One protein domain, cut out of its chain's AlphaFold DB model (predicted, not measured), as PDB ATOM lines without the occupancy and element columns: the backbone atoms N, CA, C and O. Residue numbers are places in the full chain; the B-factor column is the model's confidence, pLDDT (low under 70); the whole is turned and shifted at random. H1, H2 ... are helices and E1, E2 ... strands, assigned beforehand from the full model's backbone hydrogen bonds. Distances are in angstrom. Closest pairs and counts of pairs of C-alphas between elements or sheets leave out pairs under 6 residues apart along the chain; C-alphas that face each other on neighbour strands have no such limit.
ATOM      1  N   GLN A  20      89.899 111.824 114.536       89.12
ATOM      2  CA  GLN A  20      90.842 112.158 113.469       89.12
ATOM      3  C   GLN A  20      90.107 112.658 112.217       89.12
ATOM      4  O   GLN A  20      88.889 112.544 112.107       89.12
ATOM      5  N   ILE A  21      90.856 113.185 111.248       89.94
ATOM      6  CA  ILE A  21      90.361 113.498 109.902       89.94
ATOM      7  C   ILE A  21      90.943 112.451 108.953       89.94
ATOM      8  O   ILE A  21      92.156 112.403 108.766       89.94
ATOM      9  N   THR A  22      90.093 111.585 108.405       88.69
ATOM     10  CA  THR A  22      90.522 110.429 107.593       88.69
ATOM     11  C   THR A  22      90.204 110.570 106.107       88.69
ATOM     12  O   THR A  22      90.760 109.831 105.301       88.69
ATOM     13  N   SER A  23      89.355 111.531 105.738       87.62
ATOM     14  CA  SER A  23      88.971 111.811 104.352       87.62
ATOM     15  C   SER A  23      89.351 113.232 103.930       87.62
ATOM     16  O   SER A  23      89.394 114.127 104.781       87.62
ATOM     17  N   PRO A  24      89.599 113.468 102.625       92.88
ATOM     18  CA  PRO A  24      89.831 114.809 102.106       92.88
ATOM     19  C   PRO A  24      88.651 115.749 102.406       92.88
ATOM     20  O   PRO A  24      87.495 115.321 102.319       92.88
ATOM     21  N   PRO A  25      88.911 117.030 102.717       94.44
ATOM     22  CA  PRO A  25      87.853 118.025 102.787       94.44
ATOM     23  C   PRO A  25      87.280 118.298 101.392       94.44
ATOM     24  O   PRO A  25      87.953 118.099 100.380       94.44
ATOM     25  N   VAL A  26      86.059 118.828 101.340       96.19
ATOM     26  CA  VAL A  26      85.517 119.427 100.110       96.19
ATOM     27  C   VAL A  26      85.551 120.942 100.225       96.19
ATOM     28  O   VAL A  26      85.296 121.499 101.293       96.19
ATOM     29  N   VAL A  27      85.885 121.610  99.122       96.19
ATOM     30  CA  VAL A  27      85.931 123.072  99.046       96.19
ATOM     31  C   VAL A  27      84.887 123.532  98.048       96.19
ATOM     32  O   VAL A  27      84.928 123.138  96.887       96.19
ATOM     33  N   THR A  28      83.941 124.346  98.502       96.12
ATOM     34  CA  THR A  28      82.840 124.838  97.670       96.12
ATOM     35  C   THR A  28      82.323 126.158  98.219       96.12
ATOM     36  O   THR A  28      82.304 126.358  99.431       96.12
ATOM     37  N   ARG A  29      81.930 127.087  97.339       94.44
ATOM     38  CA  ARG A  29      81.289 128.368  97.711       94.44
ATOM     39  C   ARG A  29      82.013 129.156  98.819       94.44
ATOM     40  O   ARG A  29      81.381 129.767  99.675       94.44
ATOM     41  N   GLY A  30      83.348 129.141  98.803       96.00
ATOM     42  CA  GLY A  30      84.175 129.827  99.805       96.00
ATOM     43  C   GLY A  30      84.241 129.129 101.168       96.00
ATOM     44  O   GLY A  30      84.692 129.738 102.135       96.00
ATOM     45  N   LEU A  31      83.810 127.869 101.252       96.94
ATOM     46  CA  LEU A  31      83.858 127.041 102.451       96.94
ATOM     47  C   LEU A  31      84.826 125.874 102.280       96.94
ATOM     48  O   LEU A  31      84.853 125.240 101.227       96.94
ATOM     49  N   VAL A  32      85.558 125.551 103.343       96.81
ATOM     50  CA  VAL A  32      86.258 124.274 103.525       96.81
ATOM     51  C   VAL A  32      85.421 123.430 104.477       96.81
ATOM     52  O   VAL A  32      85.203 123.823 105.623       96.81
ATOM     53  N   ILE A  33      84.937 122.286 104.005       96.31
ATOM     54  CA  ILE A  33      84.060 121.388 104.757       96.31
ATOM     55  C   ILE A  33      84.838 120.125 105.096       96.31
ATOM     56  O   ILE A  33      85.390 119.471 104.210       96.31
ATOM     57  N   VAL A  34      84.870 119.782 106.380       95.31
ATOM     58  CA  VAL A  34      85.658 118.674 106.916       95.31
ATOM     59  C   VAL A  34      84.739 117.724 107.678       95.31
ATOM     60  O   VAL A  34      83.996 118.143 108.569       95.31
ATOM     61  N   GLY A  35      84.783 116.444 107.305       92.19
ATOM     62  CA  GLY A  35      84.172 115.363 108.074       92.19
ATOM     63  C   GLY A  35      85.013 114.996 109.296       92.19
ATOM     64  O   GLY A  35      86.009 115.644 109.606       92.19
ATOM     65  N   SER A  36      84.638 113.930 109.986       89.12
ATOM     66  CA  SER A  36      85.405 113.434 111.126       89.12
ATOM     67  C   SER A  36      85.345 111.918 111.202       89.12
ATOM     68  O   SER A  36      84.387 111.279 110.766       89.12
ATOM     69  N   SER A  37      86.411 111.357 111.754       87.31
ATOM     70  CA  SER A  37      86.500 109.993 112.240       87.31
ATOM     71  C   SER A  37      86.502 110.048 113.755       87.31
ATOM     72  O   SER A  37      87.360 110.725 114.305       87.31
ATOM     73  N   ILE A  38      85.607 109.349 114.435       86.38
ATOM     74  CA  ILE A  38      85.709 109.086 115.875       86.38
ATOM     75  C   ILE A  38      86.007 107.598 116.054       86.38
ATOM     76  O   ILE A  38      85.759 106.804 115.148       86.38
ATOM     77  N   ASP A  39      86.594 107.214 117.179       84.00
ATOM     78  CA  ASP A  39      86.759 105.792 117.491       84.00
ATOM     79  C   ASP A  39      85.508 105.285 118.217       84.00
ATOM     80  O   ASP A  39      85.430 105.172 119.444       84.00
ATOM     81  N   ASP A  40      84.500 105.053 117.384       78.31
ATOM     82  CA  ASP A  40      83.120 104.727 117.709       78.31
ATOM     83  C   ASP A  40      82.912 103.360 118.368       78.31
ATOM     84  O   ASP A  40      81.820 103.117 118.869       78.31
ATOM     85  N   ASN A  41      83.902 102.473 118.455       80.06
ATOM     86  CA  ASN A  41      83.691 101.131 119.013       80.06
ATOM     87  C   ASN A  41      83.909 101.008 120.525       80.06
ATOM     88  O   ASN A  41      83.590  99.969 121.103       80.06
ATOM     89  N   GLN A  42      84.404 102.052 121.192       79.69
ATOM     90  CA  GLN A  42      84.773 101.943 122.609       79.69
ATOM     91  C   GLN A  42      83.614 102.174 123.582       79.69
ATOM     92  O   GLN A  42      83.587 101.587 124.663       79.69
ATOM     93  N   LYS A  43      82.664 103.053 123.251       73.38
ATOM     94  CA  LYS A  43      81.559 103.428 124.148       73.38
ATOM     95  C   LYS A  43      80.393 104.014 123.370       73.38
ATOM     96  O   LYS A  43      80.584 104.601 122.322       73.38
ATOM     97  N   VAL A  44      79.200 103.911 123.949       71.75
ATOM     98  CA  VAL A  44      77.946 104.414 123.363       71.75
ATOM     99  C   VAL A  44      77.951 105.947 123.201       71.75
ATOM    100  O   VAL A  44      77.544 106.456 122.157       71.75
ATOM    101  N   ASP A  45      78.441 106.679 124.210       74.62
ATOM    102  CA  ASP A  45      78.587 108.142 124.167       74.62
ATOM    103  C   ASP A  45      80.023 108.535 123.813       74.62
ATOM    104  O   ASP A  45      80.859 108.848 124.675       74.62
ATOM    105  N   GLU A  46      80.335 108.444 122.524       79.25
ATOM    106  CA  GLU A  46      81.610 108.926 122.013       79.25
ATOM    107  C   GLU A  46      81.646 110.445 121.767       79.25
ATOM    108  O   GLU A  46      80.685 111.193 121.973       79.25
ATOM    109  N   THR A  47      82.810 110.909 121.331       81.38
ATOM    110  CA  THR A  47      83.022 112.216 120.716       81.38
ATOM    111  C   THR A  47      82.040 112.441 119.562       81.38
ATOM    112  O   THR A  47      81.705 111.514 118.833       81.38
ATOM    113  N   SER A  48      81.556 113.671 119.372       82.81
ATOM    114  CA  SER A  48      80.702 113.981 118.218       82.81
ATOM    115  C   SER A  48      81.466 113.774 116.907       82.81
ATOM    116  O   SER A  48      82.536 114.351 116.723       82.81
ATOM    117  N   GLY A  49      80.896 112.989 115.989       85.75
ATOM    118  CA  GLY A  49      81.380 112.844 114.615       85.75
ATOM    119  C   GLY A  49      80.806 113.915 113.684       85.75
ATOM    120  O   GLY A  49      80.426 113.632 112.545       85.75
ATOM    121  N   ALA A  50      80.677 115.143 114.190       89.62
ATOM    122  CA  ALA A  50      80.128 116.253 113.435       89.62
ATOM    123  C   ALA A  50      80.994 116.613 112.219       89.62
ATOM    124  O   ALA A  50      82.207 116.393 112.179       89.62
ATOM    125  N   VAL A  51      80.324 117.193 111.228       92.31
ATOM    126  CA  VAL A  51      80.918 117.838 110.061       92.31
ATOM    127  C   VAL A  51      80.968 119.334 110.330       92.31
ATOM    128  O   VAL A  51      79.978 119.920 110.777       92.31
ATOM    129  N   HIS A  52      82.102 119.957 110.035       94.62
ATOM    130  CA  HIS A  52      82.315 121.385 110.241       94.62
ATOM    131  C   HIS A  52      82.634 122.071 108.920       94.62
ATOM    132  O   HIS A  52      83.381 121.534 108.101       94.62
ATOM    133  N   ALA A  53      82.095 123.273 108.729       96.19
ATOM    134  CA  ALA A  53      82.443 124.126 107.605       96.19
ATOM    135  C   ALA A  53      83.058 125.430 108.075       96.19
ATOM    136  O   ALA A  53      82.502 126.128 108.924       96.19
ATOM    137  N   PHE A  54      84.177 125.776 107.460       96.81
ATOM    138  CA  PHE A  54      84.952 126.963 107.764       96.81
ATOM    139  C   PHE A  54      84.993 127.872 106.551       96.81
ATOM    140  O   PHE A  54      85.013 127.409 105.415       96.81
ATOM    141  N   ASP A  55      85.050 129.170 106.796       96.44
ATOM    142  CA  ASP A  55      85.434 130.143 105.787       96.44
ATOM    143  C   ASP A  55      86.817 129.797 105.219       96.44
ATOM    144  O   ASP A  55      87.780 129.662 105.976       96.44
ATOM    145  N   ALA A  56      86.934 129.668 103.899       95.31
ATOM    146  CA  ALA A  56      88.177 129.240 103.261       95.31
ATOM    147  C   ALA A  56      89.318 130.263 103.390       95.31
ATOM    148  O   ALA A  56      90.479 129.898 103.230       95.31
ATOM    149  N   VAL A  57      88.997 131.532 103.668       94.75
ATOM    150  CA  VAL A  57      89.988 132.610 103.785       94.75
ATOM    151  C   VAL A  57      90.310 132.888 105.247       94.75
ATOM    152  O   VAL A  57      91.474 132.987 105.622       94.75
ATOM    153  N   THR A  58      89.277 133.029 106.078       95.06
ATOM    154  CA  THR A  58      89.432 133.466 107.474       95.06
ATOM    155  C   THR A  58      89.526 132.314 108.471       95.06
ATOM    156  O   THR A  58      89.894 132.543 109.619       95.06
ATOM    157  N   GLY A  59      89.159 131.090 108.078       95.06
ATOM    158  CA  GLY A  59      89.094 129.939 108.979       95.06
ATOM    159  C   GLY A  59      87.948 129.999 109.998       95.06
ATOM    160  O   GLY A  59      87.841 129.129 110.860       95.06
ATOM    161  N   VAL A  60      87.073 131.006 109.927       95.31
ATOM    162  CA  VAL A  60      85.939 131.155 110.848       95.31
ATOM    163  C   VAL A  60      84.935 130.026 110.628       95.31
ATOM    164  O   VAL A  60      84.487 129.810 109.503       95.31
ATOM    165  N   LEU A  61      84.536 129.338 111.702       95.75
ATOM    166  CA  LEU A  61      83.478 128.326 111.668       95.75
ATOM    167  C   LEU A  61      82.151 128.961 111.224       95.75
ATOM    168  O   LEU A  61      81.656 129.891 111.861       95.75
ATOM    169  N   LYS A  62      81.570 128.450 110.139       96.06
ATOM    170  CA  LYS A  62      80.308 128.935 109.558       96.06
ATOM    171  C   LYS A  62      79.123 128.087 109.981       96.06
ATOM    172  O   LYS A  62      78.073 128.635 110.300       96.06
ATOM    173  N   TRP A  63      79.284 126.766 109.995       93.69
ATOM    174  CA  TRP A  63      78.250 125.853 110.466       93.69
ATOM    175  C   TRP A  63      78.825 124.518 110.932       93.69
ATOM    176  O   TRP A  63      79.939 124.128 110.578       93.69
ATOM    177  N   THR A  64      78.011 123.816 111.717       92.44
ATOM    178  CA  THR A  64      78.266 122.463 112.204       92.44
ATOM    179  C   THR A  64      77.041 121.606 111.927       92.44
ATOM    180  O   THR A  64      75.916 122.012 112.222       92.44
ATOM    181  N   PHE A  65      77.261 120.406 111.404       88.12
ATOM    182  CA  PHE A  65      76.241 119.382 111.259       88.12
ATOM    183  C   PHE A  65      76.608 118.162 112.095       88.12
ATOM    184  O   PHE A  65      77.584 117.482 111.795       88.12
ATOM    185  N   ASP A  66      75.810 117.859 113.118       86.31
ATOM    186  CA  ASP A  66      75.950 116.620 113.880       86.31
ATOM    187  C   ASP A  66      74.881 115.605 113.420       86.31
ATOM    188  O   ASP A  66      73.689 115.809 113.714       86.31
ATOM    189  N   PRO A  67      75.269 114.507 112.733       75.44
ATOM    190  CA  PRO A  67      74.331 113.486 112.269       75.44
ATOM    191  C   PRO A  67      73.504 112.868 113.403       75.44
ATOM    192  O   PRO A  67      72.378 112.423 113.176       75.44
ATOM    193  N   TRP A  68      74.024 112.878 114.636       72.69
ATOM    194  CA  TRP A  68      73.292 112.439 115.822       72.69
ATOM    195  C   TRP A  68      72.035 113.283 116.059       72.69
ATOM    196  O   TRP A  68      70.930 112.759 116.212       72.69
ATOM    197  N   THR A  69      72.185 114.609 116.045       69.38
ATOM    198  CA  THR A  69      71.069 115.532 116.299       69.38
ATOM    199  C   THR A  69      70.036 115.501 115.174       69.38
ATOM    200  O   THR A  69      68.839 115.635 115.427       69.38
ATOM    201  N   ALA A  70      70.484 115.238 113.945       62.28
ATOM    202  CA  ALA A  70      69.639 115.141 112.763       62.28
ATOM    203  C   ALA A  70      68.701 113.922 112.759       62.28
ATOM    204  O   ALA A  70      67.642 113.984 112.139       62.28
ATOM    205  N   CYS A  71      69.058 112.841 113.464       60.06
ATOM    206  CA  CYS A  71      68.236 111.629 113.587       60.06
ATOM    207  C   CYS A  71      67.170 111.718 114.698       60.06
ATOM    208  O   CYS A  71      66.514 110.724 114.992       60.06
ATOM    209  N   GLY A  72      67.010 112.874 115.352       54.25
ATOM    210  CA  GLY A  72      65.963 113.089 116.352       54.25
ATOM    211  C   GLY A  72      66.154 112.288 117.640       54.25
ATOM    212  O   GLY A  72      65.274 111.528 117.995       54.25
ATOM    213  N   ARG A  73      67.282 112.442 118.355       52.97
ATOM    214  CA  ARG A  73      67.548 111.863 119.704       52.97
ATOM    215  C   ARG A  73      67.212 110.367 119.887       52.97
ATOM    216  O   ARG A  73      67.178 109.892 121.023       52.97
ATOM    217  N   LEU A  74      67.003 109.611 118.810       50.38
ATOM    218  CA  LEU A  74      66.705 108.187 118.852       50.38
ATOM    219  C   LEU A  74      67.966 107.446 119.309       50.38
ATOM    220  O   LEU A  74      68.842 107.120 118.516       50.38
ATOM    221  N   SER A  75      68.048 107.212 120.622       48.66
ATOM    222  CA  SER A  75      69.053 106.428 121.360       48.66
ATOM    223  C   SER A  75      70.493 106.975 121.343       48.66
ATOM    224  O   SER A  75      71.190 106.840 120.355       48.66
ATOM    225  N   ALA A  76      70.910 107.620 122.441       49.62
ATOM    226  CA  ALA A  76      72.198 108.286 122.719       49.62
ATOM    227  C   ALA A  76      73.453 107.781 121.962       49.62
ATOM    228  O   ALA A  76      74.246 107.056 122.552       49.62
ATOM    229  N   ARG A  77      73.653 108.112 120.676       67.94
ATOM    230  CA  ARG A  77      74.702 107.461 119.864       67.94
ATOM    231  C   ARG A  77      75.383 108.374 118.875       67.94
ATOM    232  O   ARG A  77      74.749 109.019 118.050       67.94
ATOM    233  N   ARG A  78      76.706 108.362 118.873       75.19
ATOM    234  CA  ARG A  78      77.457 109.137 117.888       75.19
ATOM    235  C   ARG A  78      77.522 108.432 116.543       75.19
ATOM    236  O   ARG A  78      77.471 107.207 116.460       75.19
ATOM    237  N   ARG A  79      77.595 109.259 115.507       80.69
ATOM    238  CA  ARG A  79      77.761 108.911 114.098       80.69
ATOM    239  C   ARG A  79      78.762 109.888 113.513       80.69
ATOM    240  O   ARG A  79      78.865 111.010 114.008       80.69
ATOM    241  N   GLN A  80      79.441 109.476 112.458       79.00
ATOM    242  CA  GLN A  80      80.545 110.224 111.872       79.00
ATOM    243  C   GLN A  80      80.467 110.266 110.349       79.00
ATOM    244  O   GLN A  80      79.776 109.458 109.726       79.00
ATOM    245  N   CYS A  81      81.178 111.220 109.752       82.62
ATOM    246  CA  CYS A  81      81.325 111.353 108.305       82.62
ATOM    247  C   CYS A  81      82.754 110.978 107.906       82.62
ATOM    248  O   CYS A  81      83.625 111.837 107.772       82.62
ATOM    249  N   LEU A  82      82.974 109.673 107.754       80.62
ATOM    250  CA  LEU A  82      84.273 109.069 107.446       80.62
ATOM    251  C   LEU A  82      84.620 109.047 105.962       80.62
ATOM    252  O   LEU A  82      85.796 108.975 105.621       80.62
ATOM    253  N   GLY A  83      83.606 108.995 105.099       83.19
ATOM    254  CA  GLY A  83      83.778 108.802 103.662       83.19
ATOM    255  C   GLY A  83      84.027 110.105 102.908       83.19
ATOM    256  O   GLY A  83      83.839 111.200 103.440       83.19
ATOM    257  N   ALA A  84      84.399 109.970 101.635       87.81
ATOM    258  CA  ALA A  84      84.503 111.104 100.727       87.81
ATOM    259  C   ALA A  84      83.131 111.775 100.541       87.81
ATOM    260  O   ALA A  84      82.133 111.113 100.250       87.81
ATOM    261  N   MET A  85      83.095 113.097 100.699       93.25
ATOM    262  CA  MET A  85      81.917 113.919 100.418       93.25
ATOM    263  C   MET A  85      81.883 114.296  98.933       93.25
ATOM    264  O   MET A  85      82.925 114.376  98.281       93.25
ATOM    265  N   SER A  86      80.695 114.580  98.400       93.75
ATOM    266  CA  SER A  86      80.527 115.089  97.032       93.75
ATOM    267  C   SER A  86      79.709 116.374  97.011       93.75
ATOM    268  O   SER A  86      78.865 116.596  97.880       93.75
ATOM    269  N   VAL A  87      79.934 117.209  95.997       95.69
ATOM    270  CA  VAL A  87      79.290 118.521  95.854       95.69
ATOM    271  C   VAL A  87      78.544 118.594  94.523       95.69
ATOM    272  O   VAL A  87      79.089 118.240  93.481       95.69
ATOM    273  N   ASP A  88      77.306 119.080  94.561       95.50
ATOM    274  CA  ASP A  88      76.556 119.538  93.390       95.50
ATOM    275  C   ASP A  88      76.532 121.070  93.405       95.50
ATOM    276  O   ASP A  88      75.702 121.696  94.069       95.50
ATOM    277  N   GLU A  89      77.472 121.675  92.678       94.50
ATOM    278  CA  GLU A  89      77.660 123.130  92.630       94.50
ATOM    279  C   GLU A  89      76.444 123.867  92.058       94.50
ATOM    280  O   GLU A  89      76.057 124.932  92.556       94.50
ATOM    281  N   ALA A  90      75.805 123.273  91.043       94.75
ATOM    282  CA  ALA A  90      74.659 123.858  90.357       94.75
ATOM    283  C   ALA A  90      73.454 123.990  91.296       94.75
ATOM    284  O   ALA A  90      72.725 124.981  91.241       94.75
ATOM    285  N   ARG A  91      73.258 123.006  92.181       92.94
ATOM    286  CA  ARG A  91      72.169 123.009  93.170       92.94
ATOM    287  C   ARG A  91      72.586 123.553  94.536       92.94
ATOM    288  O   ARG A  91      71.713 123.783  95.371       92.94
ATOM    289  N   GLY A  92      73.882 123.783  94.744       90.94
ATOM    290  CA  GLY A  92      74.444 124.215  96.020       90.94
ATOM    291  C   GLY A  92      74.314 123.155  97.107       90.94
ATOM    292  O   GLY A  92      74.037 123.507  98.244       90.94
ATOM    293  N   LEU A  93      74.451 121.874  96.752       92.31
ATOM    294  CA  LEU A  93      74.282 120.760  97.684       92.31
ATOM    295  C   LEU A  93      75.617 120.103  98.012       92.31
ATOM    296  O   LEU A  93      76.459 119.909  97.138       92.31
ATOM    297  N   VAL A  94      75.759 119.671  99.263       92.00
ATOM    298  CA  VAL A  94      76.854 118.806  99.713       92.00
ATOM    299  C   VAL A  94      76.259 117.515 100.260       92.00
ATOM    300  O   VAL A  94      75.350 117.545 101.091       92.00
ATOM    301  N   PHE A  95      76.769 116.383  99.784       90.88
ATOM    302  CA  PHE A  95      76.345 115.050 100.196       90.88
ATOM    303  C   PHE A  95      77.347 114.477 101.195       90.88
ATOM    304  O   PHE A  95      78.545 114.395 100.917       90.88
ATOM    305  N   LEU A  96      76.832 114.085 102.361       89.94
ATOM    306  CA  LEU A  96      77.617 113.645 103.510       89.94
ATOM    307  C   LEU A  96      77.309 112.164 103.794       89.94
ATOM    308  O   LEU A  96      76.211 111.870 104.281       89.94
TER     309      LEU A  96
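What this domain is: This is residues 20 to 96 of the 122 residues of an uncharacterized protein of Phenylobacterium sp. 20VBR1 (UniProt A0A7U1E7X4). With little regular structure, this is a twisted four-strand sheet, E1 to E4, with a small hairpin, E5 and E6, near its E1 edge; two long loops, residues 35 to 50 and 71 to 85, reach toward the other end. The 77 printed residues, 27 in named elements, run E1 E2 E3 E4 H1 E5 E6: mostly strand, both sheets antiparallel. The whole is compact, radius of gyration of the C-alphas 13.2 A, spanning 37 by 23 by 21 A.

How they stand to each other: Start at the hairpin of E1, residues 26 to 28, and E2, residues 31 to 34: N 26 and O 33 are 3.0 A apart. E3, residues 51 to 55, and E4, residues 61 to 65, complete a meander, each strand the antiparallel neighbour of the one before; look for N 32 and O 54, 2.8 A, and N 51 and O 65, 2.8 A. H1, residues 67 to 70, is not on this sheet and is too short for an O i to N i+4 pair. In the hairpin of E5, residues 86 to 88, and E6, residues 93 to 95, N 88 and O 93 are 2.8 A apart. The closest C-alphas of E1 and E5, Val 26 and Ser 86, are 7.3 A apart.

Where its parts are: Find C-alpha 26 at (85.517, 119.427, 100.110), where E1 begins; E3 is 13.8 A long, E4 11.5 A. E6 ends at C-alpha 95, (76.345, 115.050, 100.196).

The domain as a whole: The printed part has no cut; the farthest C-alphas, Gln 42 and Ala 90, are 40.3 A apart. Links E2 to E3 and H1 to E5 are long; pLDDT is under 70 at residues 69 to 77.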